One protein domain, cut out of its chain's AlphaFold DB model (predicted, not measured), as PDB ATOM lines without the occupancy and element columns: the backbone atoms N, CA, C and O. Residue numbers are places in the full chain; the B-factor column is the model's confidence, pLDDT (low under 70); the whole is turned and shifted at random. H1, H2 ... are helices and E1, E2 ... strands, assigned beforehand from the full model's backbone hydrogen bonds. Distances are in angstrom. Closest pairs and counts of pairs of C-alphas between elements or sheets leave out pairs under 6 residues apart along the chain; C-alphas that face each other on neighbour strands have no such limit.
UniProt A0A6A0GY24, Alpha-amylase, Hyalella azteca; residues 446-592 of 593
ATOM      1  N   ASP A 446     -23.320   8.058 -30.911       94.88
ATOM      2  CA  ASP A 446     -24.320   6.994 -30.935       94.88
ATOM      3  C   ASP A 446     -24.124   6.072 -32.145       94.88
ATOM      4  O   ASP A 446     -24.058   6.520 -33.298       94.88
ATOM      5  N   HIS A 447     -24.104   4.762 -31.888       95.75
ATOM      6  CA  HIS A 447     -24.109   3.745 -32.930       95.75
ATOM      7  C   HIS A 447     -24.982   2.535 -32.610       95.75
ATOM      8  O   HIS A 447     -25.415   2.286 -31.489       95.75
ATOM      9  N   THR A 448     -25.234   1.726 -33.632       96.50
ATOM     10  CA  THR A 448     -25.762   0.369 -33.502       96.50
ATOM     11  C   THR A 448     -24.843  -0.584 -34.247       96.50
ATOM     12  O   THR A 448     -24.634  -0.434 -35.450       96.50
ATOM     13  N   VAL A 449     -24.296  -1.573 -33.539       95.44
ATOM     14  CA  VAL A 449     -23.393  -2.565 -34.130       95.44
ATOM     15  C   VAL A 449     -24.164  -3.553 -35.005       95.44
ATOM     16  O   VAL A 449     -25.066  -4.258 -34.543       95.44
ATOM     17  N   ASN A 450     -23.768  -3.644 -36.272       93.38
ATOM     18  CA  ASN A 450     -24.286  -4.612 -37.225       93.38
ATOM     19  C   ASN A 450     -23.636  -5.985 -37.003       93.38
ATOM     20  O   ASN A 450     -22.437  -6.123 -36.730       93.38
ATOM     21  N   SER A 451     -24.436  -7.047 -37.143       90.56
ATOM     22  CA  SER A 451     -23.912  -8.408 -37.052       90.56
ATOM     23  C   SER A 451     -23.092  -8.747 -38.292       90.56
ATOM     24  O   SER A 451     -23.601  -8.744 -39.411       90.56
ATOM     25  N   LEU A 452     -21.845  -9.154 -38.071       95.06
ATOM     26  CA  LEU A 452     -20.977  -9.704 -39.111       95.06
ATOM     27  C   LEU A 452     -21.302 -11.185 -39.407       95.06
ATOM     28  O   LEU A 452     -20.816 -11.767 -40.372       95.06
ATOM     29  N   GLY A 453     -22.170 -11.830 -38.629       93.06
ATOM     30  CA  GLY A 453     -22.630 -13.187 -38.906       93.06
ATOM     31  C   GLY A 453     -22.927 -13.988 -37.649       93.06
ATOM     32  O   GLY A 453     -22.627 -13.582 -36.533       93.06
ATOM     33  N   THR A 454     -23.510 -15.169 -37.840       93.38
ATOM     34  CA  THR A 454     -23.991 -16.044 -36.753       93.38
ATOM     35  C   THR A 454     -23.204 -17.349 -36.631       93.38
ATOM     36  O   THR A 454     -23.621 -18.273 -35.935       93.38
ATOM     37  N   THR A 455     -22.083 -17.470 -37.347       94.25
ATOM     38  CA  THR A 455     -21.196 -18.631 -37.225       94.25
ATOM     39  C   THR A 455     -20.374 -18.530 -35.944       94.25
ATOM     40  O   THR A 455     -20.127 -17.436 -35.441       94.25
ATOM     41  N   THR A 456     -19.840 -19.664 -35.480       94.94
ATOM     42  CA  THR A 456     -18.994 -19.709 -34.276       94.94
ATOM     43  C   THR A 456     -17.736 -18.838 -34.367       94.94
ATOM     44  O   THR A 456     -17.089 -18.571 -33.360       94.94
ATOM     45  N   HIS A 457     -17.355 -18.408 -35.577       96.06
ATOM     46  CA  HIS A 457     -16.273 -17.445 -35.794       96.06
ATOM     47  C   HIS A 457     -16.591 -16.072 -35.179       96.06
ATOM     48  O   HIS A 457     -15.695 -15.424 -34.644       96.06
ATOM     49  N   TYR A 458     -17.860 -15.653 -35.211       96.62
ATOM     50  CA  TYR A 458     -18.311 -14.339 -34.743       96.62
ATOM     51  C   TYR A 458     -18.897 -14.349 -33.327       96.62
ATOM     52  O   TYR A 458     -19.193 -13.275 -32.813       96.62
ATOM     53  N   ASP A 459     -19.014 -15.505 -32.658       95.62
ATOM     54  CA  ASP A 459     -19.598 -15.611 -31.306       95.62
ATOM     55  C   ASP A 459     -18.981 -14.612 -30.319       95.62
ATOM     56  O   ASP A 459     -19.692 -13.974 -29.548       95.62
ATOM     57  N   LYS A 460     -17.655 -14.438 -30.375       94.94
ATOM     58  CA  LYS A 460     -16.928 -13.504 -29.510       94.94
ATOM     59  C   LYS A 460     -17.239 -12.037 -29.815       94.94
ATOM     60  O   LYS A 460     -17.413 -11.265 -28.883       94.94
ATOM     61  N   TYR A 461     -17.289 -11.672 -31.097       95.94
ATOM     62  CA  TYR A 461     -17.657 -10.325 -31.537       95.94
ATOM     63  C   TYR A 461     -19.094 -10.019 -31.113       95.94
ATOM     64  O   TYR A 461     -19.309  -9.089 -30.350       95.94
ATOM     65  N   ASN A 462     -20.041 -10.890 -31.477       96.00
ATOM     66  CA  ASN A 462     -21.458 -10.726 -31.158       96.00
ATOM     67  C   ASN A 462     -21.694 -10.595 -29.646       96.00
ATOM     68  O   ASN A 462     -22.415  -9.701 -29.224       96.00
ATOM     69  N   ALA A 463     -21.062 -11.449 -28.834       96.25
ATOM     70  CA  ALA A 463     -21.213 -11.404 -27.382       96.25
ATOM     71  C   ALA A 463     -20.623 -10.134 -26.748       96.25
ATOM     72  O   ALA A 463     -21.108  -9.706 -25.711       96.25
ATOM     73  N   TRP A 464     -19.576  -9.541 -27.328       96.38
ATOM     74  CA  TRP A 464     -19.011  -8.274 -26.850       96.38
ATOM     75  C   TRP A 464     -19.743  -7.041 -27.385       96.38
ATOM     76  O   TRP A 464     -19.689  -5.999 -26.745       96.38
ATOM     77  N   SER A 465     -20.428  -7.144 -28.523       96.56
ATOM     78  CA  SER A 465     -21.236  -6.057 -29.088       96.56
ATOM     79  C   SER A 465     -22.591  -5.884 -28.391       96.56
ATOM     80  O   SER A 465     -23.266  -4.881 -28.597       96.56
ATOM     81  N   GLU A 466     -23.037  -6.851 -27.582       95.69
ATOM     82  CA  GLU A 466     -24.265  -6.697 -26.797       95.69
ATOM     83  C   GLU A 466     -24.129  -5.512 -25.832       95.69
ATOM     84  O   GLU A 466     -23.258  -5.524 -24.972       95.69
ATOM     85  N   GLY A 467     -24.996  -4.502 -25.950       93.50
ATOM     86  CA  GLY A 467     -24.972  -3.329 -25.065       93.50
ATOM     87  C   GLY A 467     -23.864  -2.312 -25.359       93.50
ATOM     88  O   GLY A 467     -23.647  -1.440 -24.533       93.50
ATOM     89  N   ASP A 468     -23.189  -2.432 -26.502       95.44
ATOM     90  CA  ASP A 468     -22.275  -1.433 -27.062       95.44
ATOM     91  C   ASP A 468     -23.086  -0.457 -27.927       95.44
ATOM     92  O   ASP A 468     -23.624  -0.840 -28.974       95.44
ATOM     93  N   THR A 469     -23.263   0.765 -27.438       94.31
ATOM     94  CA  THR A 469     -24.192   1.758 -27.991       94.31
ATOM     95  C   THR A 469     -23.513   3.030 -28.466       94.31
ATOM     96  O   THR A 469     -24.145   3.795 -29.197       94.31
ATOM     97  N   LYS A 470     -22.252   3.262 -28.092       92.50
ATOM     98  CA  LYS A 470     -21.506   4.450 -28.478       92.50
ATOM     99  C   LYS A 470     -20.067   4.138 -28.846       92.50
ATOM    100  O   LYS A 470     -19.426   3.248 -28.300       92.50
ATOM    101  N   LEU A 471     -19.537   4.934 -29.766       91.75
ATOM    102  CA  LEU A 471     -18.106   5.023 -29.992       91.75
ATOM    103  C   LEU A 471     -17.549   6.095 -29.049       91.75
ATOM    104  O   LEU A 471     -17.864   7.274 -29.217       91.75
ATOM    105  N   ASP A 472     -16.739   5.686 -28.070       89.44
ATOM    106  CA  ASP A 472     -16.164   6.560 -27.039       89.44
ATOM    107  C   ASP A 472     -14.692   6.228 -26.702       89.44
ATOM    108  O   ASP A 472     -14.084   5.305 -27.254       89.44
ATOM    109  N   TRP A 473     -14.093   7.024 -25.811       85.94
ATOM    110  CA  TRP A 473     -12.680   6.918 -25.418       85.94
ATOM    111  C   TRP A 473     -12.420   6.097 -24.145       85.94
ATOM    112  O   TRP A 473     -11.258   5.914 -23.767       85.94
ATOM    113  N   PHE A 474     -13.460   5.625 -23.456       83.44
ATOM    114  CA  PHE A 474     -13.384   5.156 -22.068       83.44
ATOM    115  C   PHE A 474     -13.611   3.649 -21.895       83.44
ATOM    116  O   PHE A 474     -13.592   3.138 -20.772       83.44
ATOM    117  N   GLY A 475     -13.661   2.908 -23.001       83.56
ATOM    118  CA  GLY A 475     -13.568   1.453 -23.009       83.56
ATOM    119  C   GLY A 475     -14.939   0.793 -22.990       83.56
ATOM    120  O   GLY A 475     -15.811   1.172 -23.754       83.56
ATOM    121  N   ALA A 476     -15.110  -0.271 -22.201       88.25
ATOM    122  CA  ALA A 476     -16.362  -1.024 -22.223       88.25
ATOM    123  C   ALA A 476     -17.490  -0.308 -21.470       88.25
ATOM    124  O   ALA A 476     -17.308   0.101 -20.319       88.25
ATOM    125  N   GLU A 477     -18.672  -0.257 -22.077       90.12
ATOM    126  CA  GLU A 477     -19.852   0.372 -21.489       90.12
ATOM    127  C   GLU A 477     -20.424  -0.434 -20.312       90.12
ATOM    128  O   GLU A 477     -20.295  -1.662 -20.198       90.12
ATOM    129  N   ALA A 478     -21.120   0.265 -19.412       87.88
ATOM    130  CA  ALA A 478     -21.808  -0.369 -18.299       87.88
ATOM    131  C   ALA A 478     -22.920  -1.305 -18.805       87.88
ATOM    132  O   ALA A 478     -23.970  -0.868 -19.263       87.88
ATOM    133  N   GLY A 479     -22.709  -2.614 -18.647       88.31
ATOM    134  CA  GLY A 479     -23.644  -3.634 -19.129       88.31
ATOM    135  C   GLY A 479     -23.317  -4.177 -20.519       88.31
ATOM    136  O   GLY A 479     -24.063  -5.033 -20.995       88.31
ATOM    137  N   GLN A 480     -22.198  -3.755 -21.118       94.62
ATOM    138  CA  GLN A 480     -21.677  -4.370 -22.331       94.62
ATOM    139  C   GLN A 480     -21.351  -5.854 -22.092       94.62
ATOM    140  O   GLN A 480     -20.899  -6.266 -21.015       94.62
ATOM    141  N   GLY A 481     -21.627  -6.675 -23.099       94.06
ATOM    142  CA  GLY A 481     -21.596  -8.122 -23.014       94.06
ATOM    143  C   GLY A 481     -20.198  -8.701 -22.788       94.06
ATOM    144  O   GLY A 481     -19.156  -8.053 -22.908       94.06
ATOM    145  N   THR A 482     -20.169  -9.981 -22.414       95.25
ATOM    146  CA  THR A 482     -18.932 -10.702 -22.079       95.25
ATOM    147  C   THR A 482     -18.847 -12.003 -22.863       95.25
ATOM    148  O   THR A 482     -19.858 -12.645 -23.138       95.25
ATOM    149  N   TYR A 483     -17.629 -12.448 -23.167       94.88
ATOM    150  CA  TYR A 483     -17.389 -13.718 -23.849       94.88
ATOM    151  C   TYR A 483     -16.415 -14.574 -23.049       94.88
ATOM    152  O   TYR A 483     -15.304 -14.148 -22.734       94.88
ATOM    153  N   GLY A 484     -16.828 -15.788 -22.676       93.38
ATOM    154  CA  GLY A 484     -15.998 -16.684 -21.862       93.38
ATOM    155  C   GLY A 484     -15.602 -16.103 -20.496       93.38
ATOM    156  O   GLY A 484     -14.559 -16.470 -19.961       93.38
ATOM    157  N   GLY A 485     -16.404 -15.182 -19.946       89.75
ATOM    158  CA  GLY A 485     -16.116 -14.469 -18.695       89.75
ATOM    159  C   GLY A 485     -15.166 -13.273 -18.835       89.75
ATOM    160  O   GLY A 485     -14.831 -12.658 -17.826       89.75
ATOM    161  N   GLN A 486     -14.737 -12.932 -20.055       90.19
ATOM    162  CA  GLN A 486     -13.921 -11.752 -20.344       90.19
ATOM    163  C   GLN A 486     -14.813 -10.598 -20.824       90.19
ATOM    164  O   GLN A 486     -15.586 -10.772 -21.771       90.19
ATOM    165  N   ALA A 487     -14.685  -9.426 -20.196       89.88
ATOM    166  CA  ALA A 487     -15.309  -8.190 -20.666       89.88
ATOM    167  C   ALA A 487     -14.633  -7.669 -21.944       89.88
ATOM    168  O   ALA A 487     -13.453  -7.951 -22.185       89.88
ATOM    169  N   ALA A 488     -15.381  -6.917 -22.751       91.56
ATOM    170  CA  ALA A 488     -14.810  -6.145 -23.845       91.56
ATOM    171  C   ALA A 488     -13.839  -5.072 -23.306       91.56
ATOM    172  O   ALA A 488     -13.778  -4.809 -22.104       91.56
ATOM    173  N   SER A 489     -13.050  -4.465 -24.189       88.12
ATOM    174  CA  SER A 489     -12.176  -3.324 -23.852       88.12
ATOM    175  C   SER A 489     -12.633  -2.025 -24.524       88.12
ATOM    176  O   SER A 489     -11.866  -1.075 -24.577       88.12
ATOM    177  N   GLY A 490     -13.855  -2.020 -25.057       91.69
ATOM    178  CA  GLY A 490     -14.418  -1.016 -25.956       91.69
ATOM    179  C   GLY A 490     -15.197  -1.696 -27.078       91.69
ATOM    180  O   GLY A 490     -15.438  -2.910 -27.020       91.69
ATOM    181  N   THR A 491     -15.539  -0.935 -28.113       94.75
ATOM    182  CA  THR A 491     -16.219  -1.450 -29.304       94.75
ATOM    183  C   THR A 491     -15.390  -2.553 -29.985       94.75
ATOM    184  O   THR A 491     -14.243  -2.316 -30.381       94.75
ATOM    185  N   PRO A 492     -15.896  -3.800 -30.098       94.75
ATOM    186  CA  PRO A 492     -15.098  -4.931 -30.551       94.75
ATOM    187  C   PRO A 492     -14.972  -4.968 -32.077       94.75
ATOM    188  O   PRO A 492     -15.901  -4.643 -32.807       94.75
ATOM    189  N   LEU A 493     -13.841  -5.472 -32.576       95.06
ATOM    190  CA  LEU A 493     -13.649  -5.783 -33.996       95.06
ATOM    191  C   LEU A 493     -13.576  -7.299 -34.208       95.06
ATOM    192  O   LEU A 493     -13.034  -8.037 -33.375       95.06
ATOM    193  N   ALA A 494     -14.051  -7.771 -35.359       95.88
ATOM    194  CA  ALA A 494     -13.887  -9.158 -35.786       95.88
ATOM    195  C   ALA A 494     -12.776  -9.289 -36.830       95.88
ATOM    196  O   ALA A 494     -12.660  -8.472 -37.740       95.88
ATOM    197  N   TRP A 495     -11.991 -10.362 -36.754       95.56
ATOM    198  CA  TRP A 495     -11.086 -10.735 -37.841       95.56
ATOM    199  C   TRP A 495     -11.899 -11.195 -39.058       95.56
ATOM    200  O   TRP A 495     -12.802 -12.023 -38.913       95.56
ATOM    201  N   THR A 496     -11.560 -10.708 -40.252       97.06
ATOM    202  CA  THR A 496     -12.285 -11.006 -41.495       97.06
ATOM    203  C   THR A 496     -11.362 -11.378 -42.658       97.06
ATOM    204  O   THR A 496     -10.144 -11.168 -42.629       97.06
ATOM    205  N   SER A 497     -11.974 -11.933 -43.704       95.50
ATOM    206  CA  SER A 497     -11.347 -12.387 -44.944       95.50
ATOM    207  C   SER A 497     -12.181 -11.973 -46.157       95.50
ATOM    208  O   SER A 497     -13.410 -11.949 -46.098       95.50
ATOM    209  N   SER A 498     -11.522 -11.725 -47.289       95.50
ATOM    210  CA  SER A 498     -12.184 -11.525 -48.585       95.50
ATOM    211  C   SER A 498     -12.454 -12.836 -49.348       95.50
ATOM    212  O   SER A 498     -12.943 -12.804 -50.478       95.50
ATOM    213  N   ASN A 499     -12.106 -14.001 -48.787       95.88
ATOM    214  CA  ASN A 499     -12.291 -15.314 -49.414       95.88
ATOM    215  C   ASN A 499     -13.647 -15.935 -49.018       95.88
ATOM    216  O   ASN A 499     -13.799 -16.307 -47.855       95.88
ATOM    217  N   PRO A 500     -14.589 -16.173 -49.958       94.69
ATOM    218  CA  PRO A 500     -15.919 -16.728 -49.662       94.69
ATOM    219  C   PRO A 500     -15.939 -18.098 -48.974       94.69
ATOM    220  O   PRO A 500     -16.969 -18.508 -48.446       94.69
ATOM    221  N   SER A 501     -14.829 -18.838 -49.010       94.25
ATOM    222  CA  SER A 501     -14.704 -20.140 -48.340       94.25
ATOM    223  C   SER A 501     -14.161 -20.039 -46.910       94.25
ATOM    224  O   SER A 501     -14.084 -21.054 -46.218       94.25
ATOM    225  N   ASN A 502     -13.737 -18.852 -46.470       95.75
ATOM    226  CA  ASN A 502     -13.204 -18.628 -45.132       95.75
ATOM    227  C   ASN A 502     -14.354 -18.395 -44.128       95.75
ATOM    228  O   ASN A 502     -15.273 -17.638 -44.439       95.75
ATOM    229  N   PRO A 503     -14.316 -18.982 -42.914       93.69
ATOM    230  CA  PRO A 503     -15.312 -18.713 -41.869       93.69
ATOM    231  C   PRO A 503     -15.495 -17.229 -41.510       93.69
ATOM    232  O   PRO A 503     -16.587 -16.843 -41.100       93.69
ATOM    233  N   GLY A 504     -14.450 -16.413 -41.680       95.12
ATOM    234  CA  GLY A 504     -14.459 -14.964 -41.478       95.12
ATOM    235  C   GLY A 504     -14.783 -14.153 -42.734       95.12
ATOM    236  O   GLY A 504     -14.427 -12.979 -42.800       95.12
ATOM    237  N   TYR A 505     -15.378 -14.757 -43.764       95.75
ATOM    238  CA  TYR A 505     -15.719 -14.039 -44.989       95.75
ATOM    239  C   TYR A 505     -16.640 -12.843 -44.714       95.75
ATOM    240  O   TYR A 505     -17.677 -13.011 -44.070       95.75
ATOM    241  N   GLN A 506     -16.283 -11.674 -45.256       95.00
ATOM    242  CA  GLN A 506     -17.140 -10.488 -45.294       95.00
ATOM    243  C   GLN A 506     -17.198  -9.885 -46.699       95.00
ATOM    244  O   GLN A 506     -16.146  -9.610 -47.275       95.00
ATOM    245  N   PRO A 507     -18.394  -9.596 -47.249       92.25
ATOM    246  CA  PRO A 507     -18.521  -9.013 -48.585       92.25
ATOM    247  C   PRO A 507     -17.959  -7.584 -48.679       92.25
ATOM    248  O   PRO A 507     -17.549  -7.161 -49.762       92.25
ATOM    249  N   LEU A 508     -17.913  -6.849 -47.561       91.44
ATOM    250  CA  LEU A 508     -17.311  -5.513 -47.490       91.44
ATOM    251  C   LEU A 508     -15.777  -5.559 -47.421       91.44
ATOM    252  O   LEU A 508     -15.116  -4.596 -47.810       91.44
ATOM    253  N   ASN A 509     -15.189  -6.684 -47.002       94.06
ATOM    254  CA  ASN A 509     -13.743  -6.862 -47.029       94.06
ATOM    255  C   ASN A 509     -13.297  -7.280 -48.440       94.06
ATOM    256  O   ASN A 509     -13.421  -8.436 -48.842       94.06
ATOM    257  N   LYS A 510     -12.720  -6.331 -49.179       92.31
ATOM    258  CA  LYS A 510     -12.125  -6.552 -50.511       92.31
ATOM    259  C   LYS A 510     -10.593  -6.526 -50.485       92.31
ATOM    260  O   LYS A 510      -9.965  -6.536 -51.541       92.31
ATOM    261  N   TYR A 511     -10.001  -6.468 -49.295       91.56
ATOM    262  CA  TYR A 511      -8.596  -6.114 -49.095       91.56
ATOM    263  C   TYR A 511      -7.711  -7.312 -48.731       91.56
ATOM    264  O   TYR A 511      -6.487  -7.198 -48.745       91.56
ATOM    265  N   GLY A 512      -8.312  -8.475 -48.481       93.38
ATOM    266  CA  GLY A 512      -7.606  -9.731 -48.251       93.38
ATOM    267  C   GLY A 512      -7.918 -10.338 -46.889       93.38
ATOM    268  O   GLY A 512      -8.922 -10.029 -46.249       93.38
ATOM    269  N   ASP A 513      -7.043 -11.237 -46.455       92.44
ATOM    270  CA  ASP A 513      -7.071 -11.790 -45.103       92.44
ATOM    271  C   ASP A 513      -6.444 -10.800 -44.105       92.44
ATOM    272  O   ASP A 513      -5.644  -9.951 -44.494       92.44
ATOM    273  N   HIS A 514      -6.753 -10.947 -42.811       87.62
ATOM    274  CA  HIS A 514      -6.187 -10.137 -41.716       87.62
ATOM    275  C   HIS A 514      -6.682  -8.690 -41.603       87.62
ATOM    276  O   HIS A 514      -6.005  -7.859 -40.999       87.62
ATOM    277  N   TYR A 515      -7.897  -8.415 -42.075       93.44
ATOM    278  CA  TYR A 515      -8.581  -7.154 -41.793       93.44
ATOM    279  C   TYR A 515      -9.515  -7.306 -40.598       93.44
ATOM    280  O   TYR A 515     -10.363  -8.200 -40.572       93.44
ATOM    281  N   TRP A 516      -9.358  -6.429 -39.613       94.88
ATOM    282  CA  TRP A 516     -10.259  -6.329 -38.472       94.88
ATOM    283  C   TRP A 516     -11.381  -5.354 -38.820       94.88
ATOM    284  O   TRP A 516     -11.107  -4.257 -39.298       94.88
ATOM    285  N   MET A 517     -12.629  -5.776 -38.638       96.12
ATOM    286  CA  MET A 517     -13.808  -5.053 -39.109       96.12
ATOM    287  C   MET A 517     -14.780  -4.776 -37.967       96.12
ATOM    288  O   MET A 517     -15.034  -5.647 -37.134       96.12
ATOM    289  N   LEU A 518     -15.332  -3.569 -38.010       95.75
ATOM    290  CA  LEU A 518     -16.527  -3.121 -37.315       95.75
ATOM    291  C   LEU A 518     -17.502  -2.640 -38.393       95.75
ATOM    292  O   LEU A 518     -17.090  -1.938 -39.320       95.75
ATOM    293  N   ASP A 519     -18.764  -3.032 -38.282       95.12
ATOM    294  CA  ASP A 519     -19.856  -2.532 -39.118       95.12
ATOM    295  C   ASP A 519     -20.912  -1.942 -38.181       95.12
ATOM    296  O   ASP A 519     -21.357  -2.625 -37.256       95.12
ATOM    297  N   VAL A 520     -21.246  -0.666 -38.366       95.56
ATOM    298  CA  VAL A 520     -22.118   0.104 -37.473       95.56
ATOM    299  C   VAL A 520     -22.988   1.076 -38.258       95.56
ATOM    300  O   VAL A 520     -22.522   1.726 -39.197       95.56
ATOM    301  N   ASP A 521     -24.225   1.244 -37.802       95.19
ATOM    302  CA  ASP A 521     -25.041   2.413 -38.121       95.19
ATOM    303  C   ASP A 521     -24.722   3.511 -37.100       95.19
ATOM    304  O   ASP A 521     -24.964   3.324 -35.913       95.19
ATOM    305  N   MET A 522     -24.164   4.638 -37.542       94.25
ATOM    306  CA  MET A 522     -23.663   5.716 -36.677       94.25
ATOM    307  C   MET A 522     -24.452   7.017 -36.890       94.25
ATOM    308  O   MET A 522     -24.791   7.355 -38.029       94.25
ATOM    309  N   ASP A 523     -24.719   7.774 -35.820       94.38
ATOM    310  CA  ASP A 523     -25.334   9.104 -35.918       94.38
ATOM    311  C   ASP A 523     -24.325  10.143 -36.427       94.38
ATOM    312  O   ASP A 523     -23.609  10.802 -35.672       94.38
ATOM    313  N   CYS A 524     -24.298  10.335 -37.746       91.19
ATOM    314  CA  CYS A 524     -23.392  11.295 -38.372       91.19
ATOM    315  C   CYS A 524     -23.641  12.755 -37.948       91.19
ATOM    316  O   CYS A 524     -22.776  13.596 -38.199       91.19
ATOM    317  N   SER A 525     -24.780  13.093 -37.331       88.56
ATOM    318  CA  SER A 525     -25.018  14.457 -36.833       88.56
ATOM    319  C   SER A 525     -24.181  14.797 -35.595       88.56
ATOM    320  O   SER A 525     -23.953  15.974 -35.328       88.56
ATOM    321  N   GLN A 526     -23.668  13.778 -34.902       87.38
ATOM    322  CA  GLN A 526     -22.771  13.895 -33.748       87.38
ATOM    323  C   GLN A 526     -21.289  13.916 -34.161       87.38
ATOM    324  O   GLN A 526     -20.396  13.865 -33.321       87.38
ATOM    325  N   THR A 527     -21.014  13.987 -35.467       87.00
ATOM    326  CA  THR A 527     -19.656  14.038 -36.021       87.00
ATOM    327  C   THR A 527     -19.317  15.440 -36.511       87.00
ATOM    328  O   THR A 527     -20.186  16.200 -36.945       87.00
ATOM    329  N   GLU A 528     -18.033  15.779 -36.516       80.75
ATOM    330  CA  GLU A 528     -17.566  17.089 -36.963       80.75
ATOM    331  C   GLU A 528     -17.492  17.109 -38.498       80.75
ATOM    332  O   GLU A 528     -16.589  16.543 -39.118       80.75
ATOM    333  N   GLN A 529     -18.495  17.725 -39.130       81.12
ATOM    334  CA  GLN A 529     -18.657  17.795 -40.593       81.12
ATOM    335  C   GLN A 529     -18.632  16.418 -41.285       81.12
ATOM    336  O   GLN A 529     -18.149  16.273 -42.413       81.12
ATOM    337  N   GLY A 530     -19.160  15.390 -40.617       88.25
ATOM    338  CA  GLY A 530     -19.148  14.018 -41.122       88.25
ATOM    339  C   GLY A 530     -17.886  13.226 -40.773       88.25
ATOM    340  O   GLY A 530     -17.785  12.080 -41.209       88.25
ATOM    341  N   TRP A 531     -16.924  13.800 -40.039       89.81
ATOM    342  CA  TRP A 531     -15.662  13.157 -39.658       89.81
ATOM    343  C   TRP A 531     -15.607  12.846 -38.162       89.81
ATOM    344  O   TRP A 531     -16.009  13.663 -37.334       89.81
ATOM    345  N   PHE A 532     -15.064  11.681 -37.818       91.06
ATOM    346  CA  PHE A 532     -14.926  11.207 -36.442       91.06
ATOM    347  C   PHE A 532     -13.546  10.599 -36.193       91.06
ATOM    348  O   PHE A 532     -12.917  10.066 -37.110       91.06
ATOM    349  N   GLU A 533     -13.093  10.661 -34.944       89.88
ATOM    350  CA  GLU A 533     -11.834  10.054 -34.521       89.88
ATOM    351  C   GLU A 533     -12.036   8.645 -33.974       89.88
ATOM    352  O   GLU A 533     -13.064   8.325 -33.381       89.88
ATOM    353  N   LEU A 534     -11.020   7.808 -34.145       90.94
ATOM    354  CA  LEU A 534     -10.936   6.497 -33.519       90.94
ATOM    355  C   LEU A 534      -9.480   6.122 -33.281       90.94
ATOM    356  O   LEU A 534      -8.575   6.597 -33.970       90.94
ATOM    357  N   LYS A 535      -9.257   5.232 -32.321       89.69
ATOM    358  CA  LYS A 535      -7.934   4.688 -32.045       89.69
ATOM    359  C   LYS A 535      -8.027   3.207 -31.736       89.69
ATOM    360  O   LYS A 535      -8.875   2.785 -30.952       89.69
ATOM    361  N   ALA A 536      -7.165   2.412 -32.351       89.69
ATOM    362  CA  ALA A 536      -7.156   0.980 -32.113       89.69
ATOM    363  C   ALA A 536      -6.594   0.648 -30.721       89.69
ATOM    364  O   ALA A 536      -5.600   1.219 -30.263       89.69
ATOM    365  N   PHE A 537      -7.219  -0.338 -30.075       88.06
ATOM    366  CA  PHE A 537      -6.786  -0.896 -28.801       88.06
ATOM    367  C   PHE A 537      -6.642  -2.419 -28.905       88.06
ATOM    368  O   PHE A 537      -7.558  -3.138 -29.309       88.06
ATOM    369  N   VAL A 538      -5.480  -2.931 -28.513       87.81
ATOM    370  CA  VAL A 538      -5.110  -4.344 -28.541       87.81
ATOM    371  C   VAL A 538      -4.758  -4.792 -27.126       87.81
ATOM    372  O   VAL A 538      -3.662  -4.577 -26.619       87.81
ATOM    373  N   SER A 539      -5.686  -5.513 -26.499       75.56
ATOM    374  CA  SER A 539      -5.610  -5.961 -25.093       75.56
ATOM    375  C   SER A 539      -4.375  -6.791 -24.693       75.56
ATOM    376  O   SER A 539      -4.150  -6.997 -23.504       75.56
ATOM    377  N   ASN A 540      -3.564  -7.265 -25.647       71.44
ATOM    378  CA  ASN A 540      -2.409  -8.140 -25.401       71.44
ATOM    379  C   ASN A 540      -1.046  -7.514 -25.778       71.44
ATOM    380  O   ASN A 540      -0.063  -8.249 -25.897       71.44
ATOM    381  N   SER A 541      -0.956  -6.195 -25.985       63.19
ATOM    382  CA  SER A 541       0.296  -5.519 -26.371       63.19
ATOM    383  C   SER A 541       0.557  -4.239 -25.575       63.19
ATOM    384  O   SER A 541      -0.178  -3.274 -25.728       63.19
ATOM    385  N   GLY A 542       1.648  -4.192 -24.798       64.00
ATOM    386  CA  GLY A 542       2.116  -2.965 -24.129       64.00
ATOM    387  C   GLY A 542       1.039  -2.289 -23.270       64.00
ATOM    388  O   GLY A 542       0.371  -2.964 -22.490       64.00
ATOM    389  N   ASP A 543       0.861  -0.978 -23.455       67.12
ATOM    390  CA  ASP A 543      -0.195  -0.165 -22.821       67.12
ATOM    391  C   ASP A 543      -1.569  -0.307 -23.518       67.12
ATOM    392  O   ASP A 543      -2.529   0.390 -23.188       67.12
ATOM    393  N   GLY A 544      -1.675  -1.210 -24.496       79.19
ATOM    394  CA  GLY A 544      -2.893  -1.578 -25.213       79.19
ATOM    395  C   GLY A 544      -3.247  -0.674 -26.393       79.19
ATOM    396  O   GLY A 544      -3.703  -1.179 -27.410       79.19
ATOM    397  N   TRP A 545      -3.007   0.632 -26.310       84.25
ATOM    398  CA  TRP A 545      -3.285   1.572 -27.404       84.25
ATOM    399  C   TRP A 545      -2.273   1.474 -28.552       84.25
ATOM    400  O   TRP A 545      -1.086   1.237 -28.318       84.25
ATOM    401  N   GLU A 546      -2.731   1.712 -29.784       87.12
ATOM    402  CA  GLU A 546      -1.829   2.003 -30.906       87.12
ATOM    403  C   GLU A 546      -1.029   3.296 -30.656       87.12
ATOM    404  O   GLU A 546      -1.403   4.141 -29.831       87.12
ATOM    405  N   GLY A 547       0.101   3.451 -31.344       84.44
ATOM    406  CA  GLY A 547       0.926   4.650 -31.242       84.44
ATOM    407  C   GLY A 547       0.192   5.907 -31.713       84.44
ATOM    408  O   GLY A 547      -0.771   5.849 -32.472       84.44
ATOM    409  N   ASP A 548       0.653   7.080 -31.276       87.75
ATOM    410  CA  ASP A 548       0.222   8.334 -31.898       87.75
ATOM    411  C   ASP A 548       0.675   8.344 -33.369       87.75
ATOM    412  O   ASP A 548       1.858   8.149 -33.666       87.75
ATOM    413  N   ILE A 549      -0.263   8.572 -34.286       84.75
ATOM    414  CA  ILE A 549      -0.009   8.622 -35.728       84.75
ATOM    415  C   ILE A 549      -0.135  10.052 -36.255       84.75
ATOM    416  O   ILE A 549      -0.776  10.900 -35.650       84.75
ATOM    417  N   ALA A 550       0.441  10.317 -37.425       76.31
ATOM    418  CA  ALA A 550       0.126  11.508 -38.206       76.31
ATOM    419  C   ALA A 550      -0.698  11.067 -39.414       76.31
ATOM    420  O   ALA A 550      -0.133  10.617 -40.415       76.31
ATOM    421  N   GLN A 551      -2.028  11.123 -39.309       72.62
ATOM    422  CA  GLN A 551      -2.873  10.794 -40.452       72.62
ATOM    423  C   GLN A 551      -2.639  11.829 -41.555       72.62
ATOM    424  O   GLN A 551      -2.809  13.028 -41.338       72.62
ATOM    425  N   ALA A 552      -2.195  11.370 -42.731       56.75
ATOM    426  CA  ALA A 552      -1.899  12.258 -43.848       56.75
ATOM    427  C   ALA A 552      -3.163  13.062 -44.179       56.75
ATOM    428  O   ALA A 552      -4.232  12.471 -44.314       56.75
ATOM    429  N   GLY A 553      -3.040  14.384 -44.318       60.19
ATOM    430  CA  GLY A 553      -4.152  15.332 -44.470       60.19
ATOM    431  C   GLY A 553      -5.055  15.150 -45.701       60.19
ATOM    432  O   GLY A 553      -5.762  16.081 -46.069       60.19
ATOM    433  N   ASN A 554      -5.050  13.988 -46.361       76.62
ATOM    434  CA  ASN A 554      -6.025  13.600 -47.370       76.62
ATOM    435  C   ASN A 554      -6.157  12.063 -47.448       76.62
ATOM    436  O   ASN A 554      -5.273  11.384 -47.985       76.62
ATOM    437  N   CYS A 555      -7.258  11.504 -46.941       86.00
ATOM    438  CA  CYS A 555      -7.557  10.085 -47.130       86.00
ATOM    439  C   CYS A 555      -7.857   9.782 -48.594       86.00
ATOM    440  O   CYS A 555      -8.555  10.537 -49.269       86.00
ATOM    441  N   LYS A 556      -7.341   8.655 -49.086       90.12
ATOM    442  CA  LYS A 556      -7.544   8.208 -50.474       90.12
ATOM    443  C   LYS A 556      -8.963   7.655 -50.668       90.12
ATOM    444  O   LYS A 556      -9.684   7.476 -49.698       90.12
ATOM    445  N   GLY A 557      -9.339   7.323 -51.903       89.12
ATOM    446  CA  GLY A 557     -10.610   6.652 -52.223       89.12
ATOM    447  C   GLY A 557     -11.707   7.595 -52.726       89.12
ATOM    448  O   GLY A 557     -11.549   8.817 -52.712       89.12
ATOM    449  N   ALA A 558     -12.806   7.029 -53.230       90.44
ATOM    450  CA  ALA A 558     -13.864   7.785 -53.914       90.44
ATOM    451  C   ALA A 558     -14.643   8.743 -52.995       90.44
ATOM    452  O   ALA A 558     -15.245   9.700 -53.481       90.44
ATOM    453  N   ALA A 559     -14.630   8.489 -51.686       89.62
ATOM    454  CA  ALA A 559     -15.212   9.349 -50.657       89.62
ATOM    455  C   ALA A 559     -14.148   9.953 -49.721       89.62
ATOM    456  O   ALA A 559     -14.484  10.493 -48.661       89.62
ATOM    457  N   GLY A 560     -12.880   9.867 -50.136       86.50
ATOM    458  CA  GLY A 560     -11.729  10.463 -49.473       86.50
ATOM    459  C   GLY A 560     -11.799  11.987 -49.380       86.50
ATOM    460  O   GLY A 560     -12.763  12.630 -49.807       86.50
ATOM    461  N   GLY A 561     -10.765  12.576 -48.794       86.25
ATOM    462  CA  GLY A 561     -10.715  14.003 -48.503       86.25
ATOM    463  C   GLY A 561      -9.881  14.328 -47.272       86.25
ATOM    464  O   GLY A 561      -9.353  13.444 -46.591       86.25
ATOM    465  N   SER A 562      -9.785  15.623 -46.995       82.12
ATOM    466  CA  SER A 562      -9.134  16.163 -45.806       82.12
ATOM    467  C   SER A 562     -10.122  16.231 -44.646       82.12
ATOM    468  O   SER A 562     -11.226  16.755 -44.808       82.12
ATOM    469  N   ALA A 563      -9.713  15.723 -43.484       77.38
ATOM    470  CA  ALA A 563     -10.429  15.969 -42.240       77.38
ATOM    471  C   ALA A 563     -10.387  17.475 -41.898       77.38
ATOM    472  O   ALA A 563      -9.398  18.141 -42.219       77.38
ATOM    473  N   PRO A 564     -11.427  18.027 -41.248       70.81
ATOM    474  CA  PRO A 564     -11.494  19.452 -40.918       70.81
ATOM    475  C   PRO A 564     -10.574  19.853 -39.752       70.81
ATOM    476  O   PRO A 564     -10.458  21.036 -39.442       70.81
ATOM    477  N   TYR A 565      -9.905  18.888 -39.119       67.94
ATOM    478  CA  TYR A 565      -8.986  19.076 -37.999       67.94
ATOM    479  C   TYR A 565      -7.819  18.085 -38.083       67.94
ATOM    480  O   TYR A 565      -7.903  17.037 -38.725       67.94
ATOM    481  N   ALA A 566      -6.713  18.433 -37.424       71.88
ATOM    482  CA  ALA A 566      -5.569  17.546 -37.253       71.88
ATOM    483  C   ALA A 566      -5.715  16.743 -35.956       71.88
ATOM    484  O   ALA A 566      -6.122  17.287 -34.931       71.88
ATOM    485  N   THR A 567      -5.322  15.474 -35.986       74.62
ATOM    486  CA  THR A 567      -5.327  14.595 -34.813       74.62
ATOM    487  C   THR A 567      -4.128  13.651 -34.830       74.62
ATOM    488  O   THR A 567      -3.485  13.444 -35.861       74.62
ATOM    489  N   LYS A 568      -3.842  13.084 -33.657       86.56
ATOM    490  CA  LYS A 568      -2.859  12.019 -33.447       86.56
ATOM    491  C   LYS A 568      -3.460  10.605 -33.508       86.56
ATOM    492  O   LYS A 568      -2.783   9.629 -33.181       86.56
ATOM    493  N   ASN A 569      -4.739  10.518 -33.866       88.00
ATOM    494  CA  ASN A 569      -5.538   9.302 -33.974       88.00
ATOM    495  C   ASN A 569      -5.946   9.059 -35.436       88.00
ATOM    496  O   ASN A 569      -5.647   9.868 -36.319       88.00
ATOM    497  N   HIS A 570      -6.642   7.956 -35.705       91.12
ATOM    498  CA  HIS A 570      -7.275   7.764 -37.002       91.12
ATOM    499  C   HIS A 570      -8.511   8.660 -37.150       91.12
ATOM    500  O   HIS A 570      -9.248   8.862 -36.189       91.12
ATOM    501  N   VAL A 571      -8.766   9.158 -38.363       90.31
ATOM    502  CA  VAL A 571      -9.998   9.886 -38.713       90.31
ATOM    503  C   VAL A 571     -10.767   9.127 -39.781       90.31
ATOM    504  O   VAL A 571     -10.248   8.889 -40.877       90.31
ATOM    505  N   GLY A 572     -12.007   8.766 -39.470       91.88
ATOM    506  CA  GLY A 572     -12.970   8.179 -40.394       91.88
ATOM    507  C   GLY A 572     -14.047   9.169 -40.817       91.88
ATOM    508  O   GLY A 572     -14.241  10.215 -40.200       91.88
ATOM    509  N   ARG A 573     -14.765   8.826 -41.884       92.62
ATOM    510  CA  ARG A 573     -15.922   9.568 -42.377       92.62
ATOM    511  C   ARG A 573     -17.189   8.746 -42.189       92.62
ATOM    512  O   ARG A 573     -17.273   7.608 -42.658       92.62
ATOM    513  N   CYS A 574     -18.163   9.311 -41.492       93.88
ATOM    514  CA  CYS A 574     -19.421   8.648 -41.181       93.88
ATOM    515  C   CYS A 574     -20.236   8.386 -42.457       93.88
ATOM    516  O   CYS A 574     -20.269   9.220 -43.364       93.88
ATOM    517  N   GLY A 575     -20.862   7.208 -42.542       92.94
ATOM    518  CA  GLY A 575     -21.616   6.767 -43.722       92.94
ATOM    519  C   GLY A 575     -20.769   6.203 -44.873       92.94
ATOM    520  O   GLY A 575     -21.286   6.013 -45.974       92.94
ATOM    521  N   TYR A 576     -19.480   5.928 -44.643       95.25
ATOM    522  CA  TYR A 576     -18.550   5.409 -45.653       95.25
ATOM    523  C   TYR A 576     -17.761   4.194 -45.152       95.25
ATOM    524  O   TYR A 576     -17.673   3.936 -43.952       95.25
ATOM    525  N   LEU A 577     -17.146   3.456 -46.081       95.19
ATOM    526  CA  LEU A 577     -16.196   2.395 -45.752       95.19
ATOM    527  C   LEU A 577     -14.827   3.018 -45.470       95.19
ATOM    528  O   LEU A 577     -14.179   3.525 -46.385       95.19
ATOM    529  N   ASN A 578     -14.386   2.947 -44.217       94.81
ATOM    530  CA  ASN A 578     -13.113   3.500 -43.761       94.81
ATOM    531  C   ASN A 578     -12.078   2.384 -43.577       94.81
ATOM    532  O   ASN A 578     -12.345   1.394 -42.900       94.81
ATOM    533  N   VAL A 579     -10.897   2.535 -44.179       94.50
ATOM    534  CA  VAL A 579      -9.824   1.531 -44.131       94.50
ATOM    535  C   VAL A 579      -8.531   2.165 -43.653       94.50
ATOM    536  O   VAL A 579      -7.991   3.064 -44.302       94.50
ATOM    537  N   PHE A 580      -8.010   1.625 -42.556       93.25
ATOM    538  CA  PHE A 580      -6.818   2.108 -41.868       93.25
ATOM    539  C   PHE A 580      -5.720   1.048 -41.839       93.25
ATOM    540  O   PHE A 580      -5.982  -0.153 -41.933       93.25
ATOM    541  N   SER A 581      -4.472   1.496 -41.727       89.94
ATOM    542  CA  SER A 581      -3.333   0.629 -41.422       89.94
ATOM    543  C   SER A 581      -2.868   0.912 -40.001       89.94
ATOM    544  O   SER A 581      -2.484   2.038 -39.716       89.94
ATOM    545  N   PHE A 582      -2.887  -0.113 -39.148       88.56
ATOM    546  CA  PHE A 582      -2.463  -0.025 -37.747       88.56
ATOM    547  C   PHE A 582      -1.066   0.609 -37.613       88.56
ATOM    548  O   PHE A 582      -0.173   0.277 -38.401       88.56
ATOM    549  N   ASP A 583      -0.887   1.504 -36.634       87.38
ATOM    550  CA  ASP A 583       0.349   2.275 -36.388       87.38
ATOM    551  C   ASP A 583       0.851   3.097 -37.604       87.38
ATOM    552  O   ASP A 583       2.046   3.372 -37.751       87.38
ATOM    553  N   SER A 584      -0.038   3.493 -38.520       88.56
ATOM    554  CA  SER A 584       0.335   4.228 -39.733       88.56
ATOM    555  C   SER A 584      -0.696   5.286 -40.106       88.56
ATOM    556  O   SER A 584      -1.893   5.052 -40.060       88.56
ATOM    557  N   GLY A 585      -0.246   6.439 -40.605       86.94
ATOM    558  CA  GLY A 585      -1.120   7.523 -41.078       86.94
ATOM    559  C   GLY A 585      -1.908   7.238 -42.366       86.94
ATOM    560  O   GLY A 585      -2.458   8.163 -42.962       86.94
ATOM    561  N   SER A 586      -1.911   5.996 -42.853       88.25
ATOM    562  CA  SER A 586      -2.566   5.608 -44.103       88.25
ATOM    563  C   SER A 586      -4.068   5.404 -43.912       88.25
ATOM    564  O   SER A 586      -4.482   4.535 -43.145       88.25
ATOM    565  N   CYS A 587      -4.873   6.117 -44.703       91.19
ATOM    566  CA  CYS A 587      -6.326   5.967 -44.738       91.19
ATOM    567  C   CYS A 587      -6.888   5.947 -46.171       91.19
ATOM    568  O   CYS A 587      -6.414   6.659 -47.066       91.19
ATOM    569  N   THR A 588      -7.923   5.129 -46.377       93.06
ATOM    570  CA  THR A 588      -8.755   5.090 -47.592       93.06
ATOM    571  C   THR A 588     -10.231   5.132 -47.189       93.06
ATOM    572  O   THR A 588     -10.633   4.383 -46.303       93.06
ATOM    573  N   VAL A 589     -11.033   5.977 -47.841       94.06
ATOM    574  CA  VAL A 589     -12.475   6.133 -47.623       94.06
ATOM    575  C   VAL A 589     -13.214   5.891 -48.939       94.06
ATOM    576  O   VAL A 589     -13.031   6.612 -49.924       94.06
ATOM    577  N   GLU A 590     -14.061   4.868 -48.961       93.75
ATOM    578  CA  GLU A 590     -14.822   4.454 -50.142       93.75
ATOM    579  C   GLU A 590     -16.329   4.592 -49.921       93.75
ATOM    580  O   GLU A 590     -16.840   4.512 -48.804       93.75
ATOM    581  N   ILE A 591     -17.062   4.762 -51.020       90.94
ATOM    582  CA  ILE A 591     -18.525   4.713 -51.004       90.94
ATOM    583  C   ILE A 591     -18.959   3.273 -50.698       90.94
ATOM    584  O   ILE A 591     -18.453   2.329 -51.311       90.94
ATOM    585  N   LEU A 592     -19.897   3.108 -49.759       80.62
ATOM    586  CA  LEU A 592     -20.549   1.824 -49.500       80.62
ATOM    587  C   LEU A 592     -21.304   1.398 -50.771       80.62
ATOM    588  O   LEU A 592     -22.156   2.134 -51.268       80.62
TER     589      LEU A 592
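Overview. This is residues 446 to 592 of the 593 residues of the protein "Alpha-amylase" of Hyalella azteca (UniProt A0A6A0GY24). This is a domain of little regular structure, four small two-stranded antiparallel sheets among long loops. E1-E4, E2-E3 and the short helix H1 lie toward one end, E5-E6 and E7-E8 toward the other. The printed part has 147 residues, 36 in named elements, mostly strand, in the order E1, H1, E2 to E8. It is compact, radius of gyration of the C-alphas 15.1 A, spanning 41 by 36 by 32 A.

Arrangement. Start at E1, residues 446 to 449, antiparallel to E4, residues 520 to 522; N 448 and O 521 are 2.8 A apart. In H1, residues 459 to 465, every O i to N i+4 pair is within hydrogen-bond range. Next comes the hairpin of E2, residues 494 to 496, and E3, residues 515 to 517, with N 496 and O 515 at 2.8 A. E3 runs on into E4 at 53 degrees. Look on to the hairpins E5, residues 531 to 534, with E6, residues 570 to 573 (N 572 to O 532, 2.8 A), and E7, residues 577 to 580, with E8, residues 587 to 590 (N 579 to O 588, 2.8 A).

Along the chain. Find C-alpha 446 at (-24.320, 6.994, -30.935), where E1 begins; E8 ends at C-alpha 590, (-14.822, 4.454, -50.142). E6 measures 10.3 A.

Size, cuts and confidence. The printed part has no cut. Links H1 to E2, E2 to E3 and E5 to E6 are long. Residues 541 to 543, 552 to 553 and 565 have pLDDT under 70.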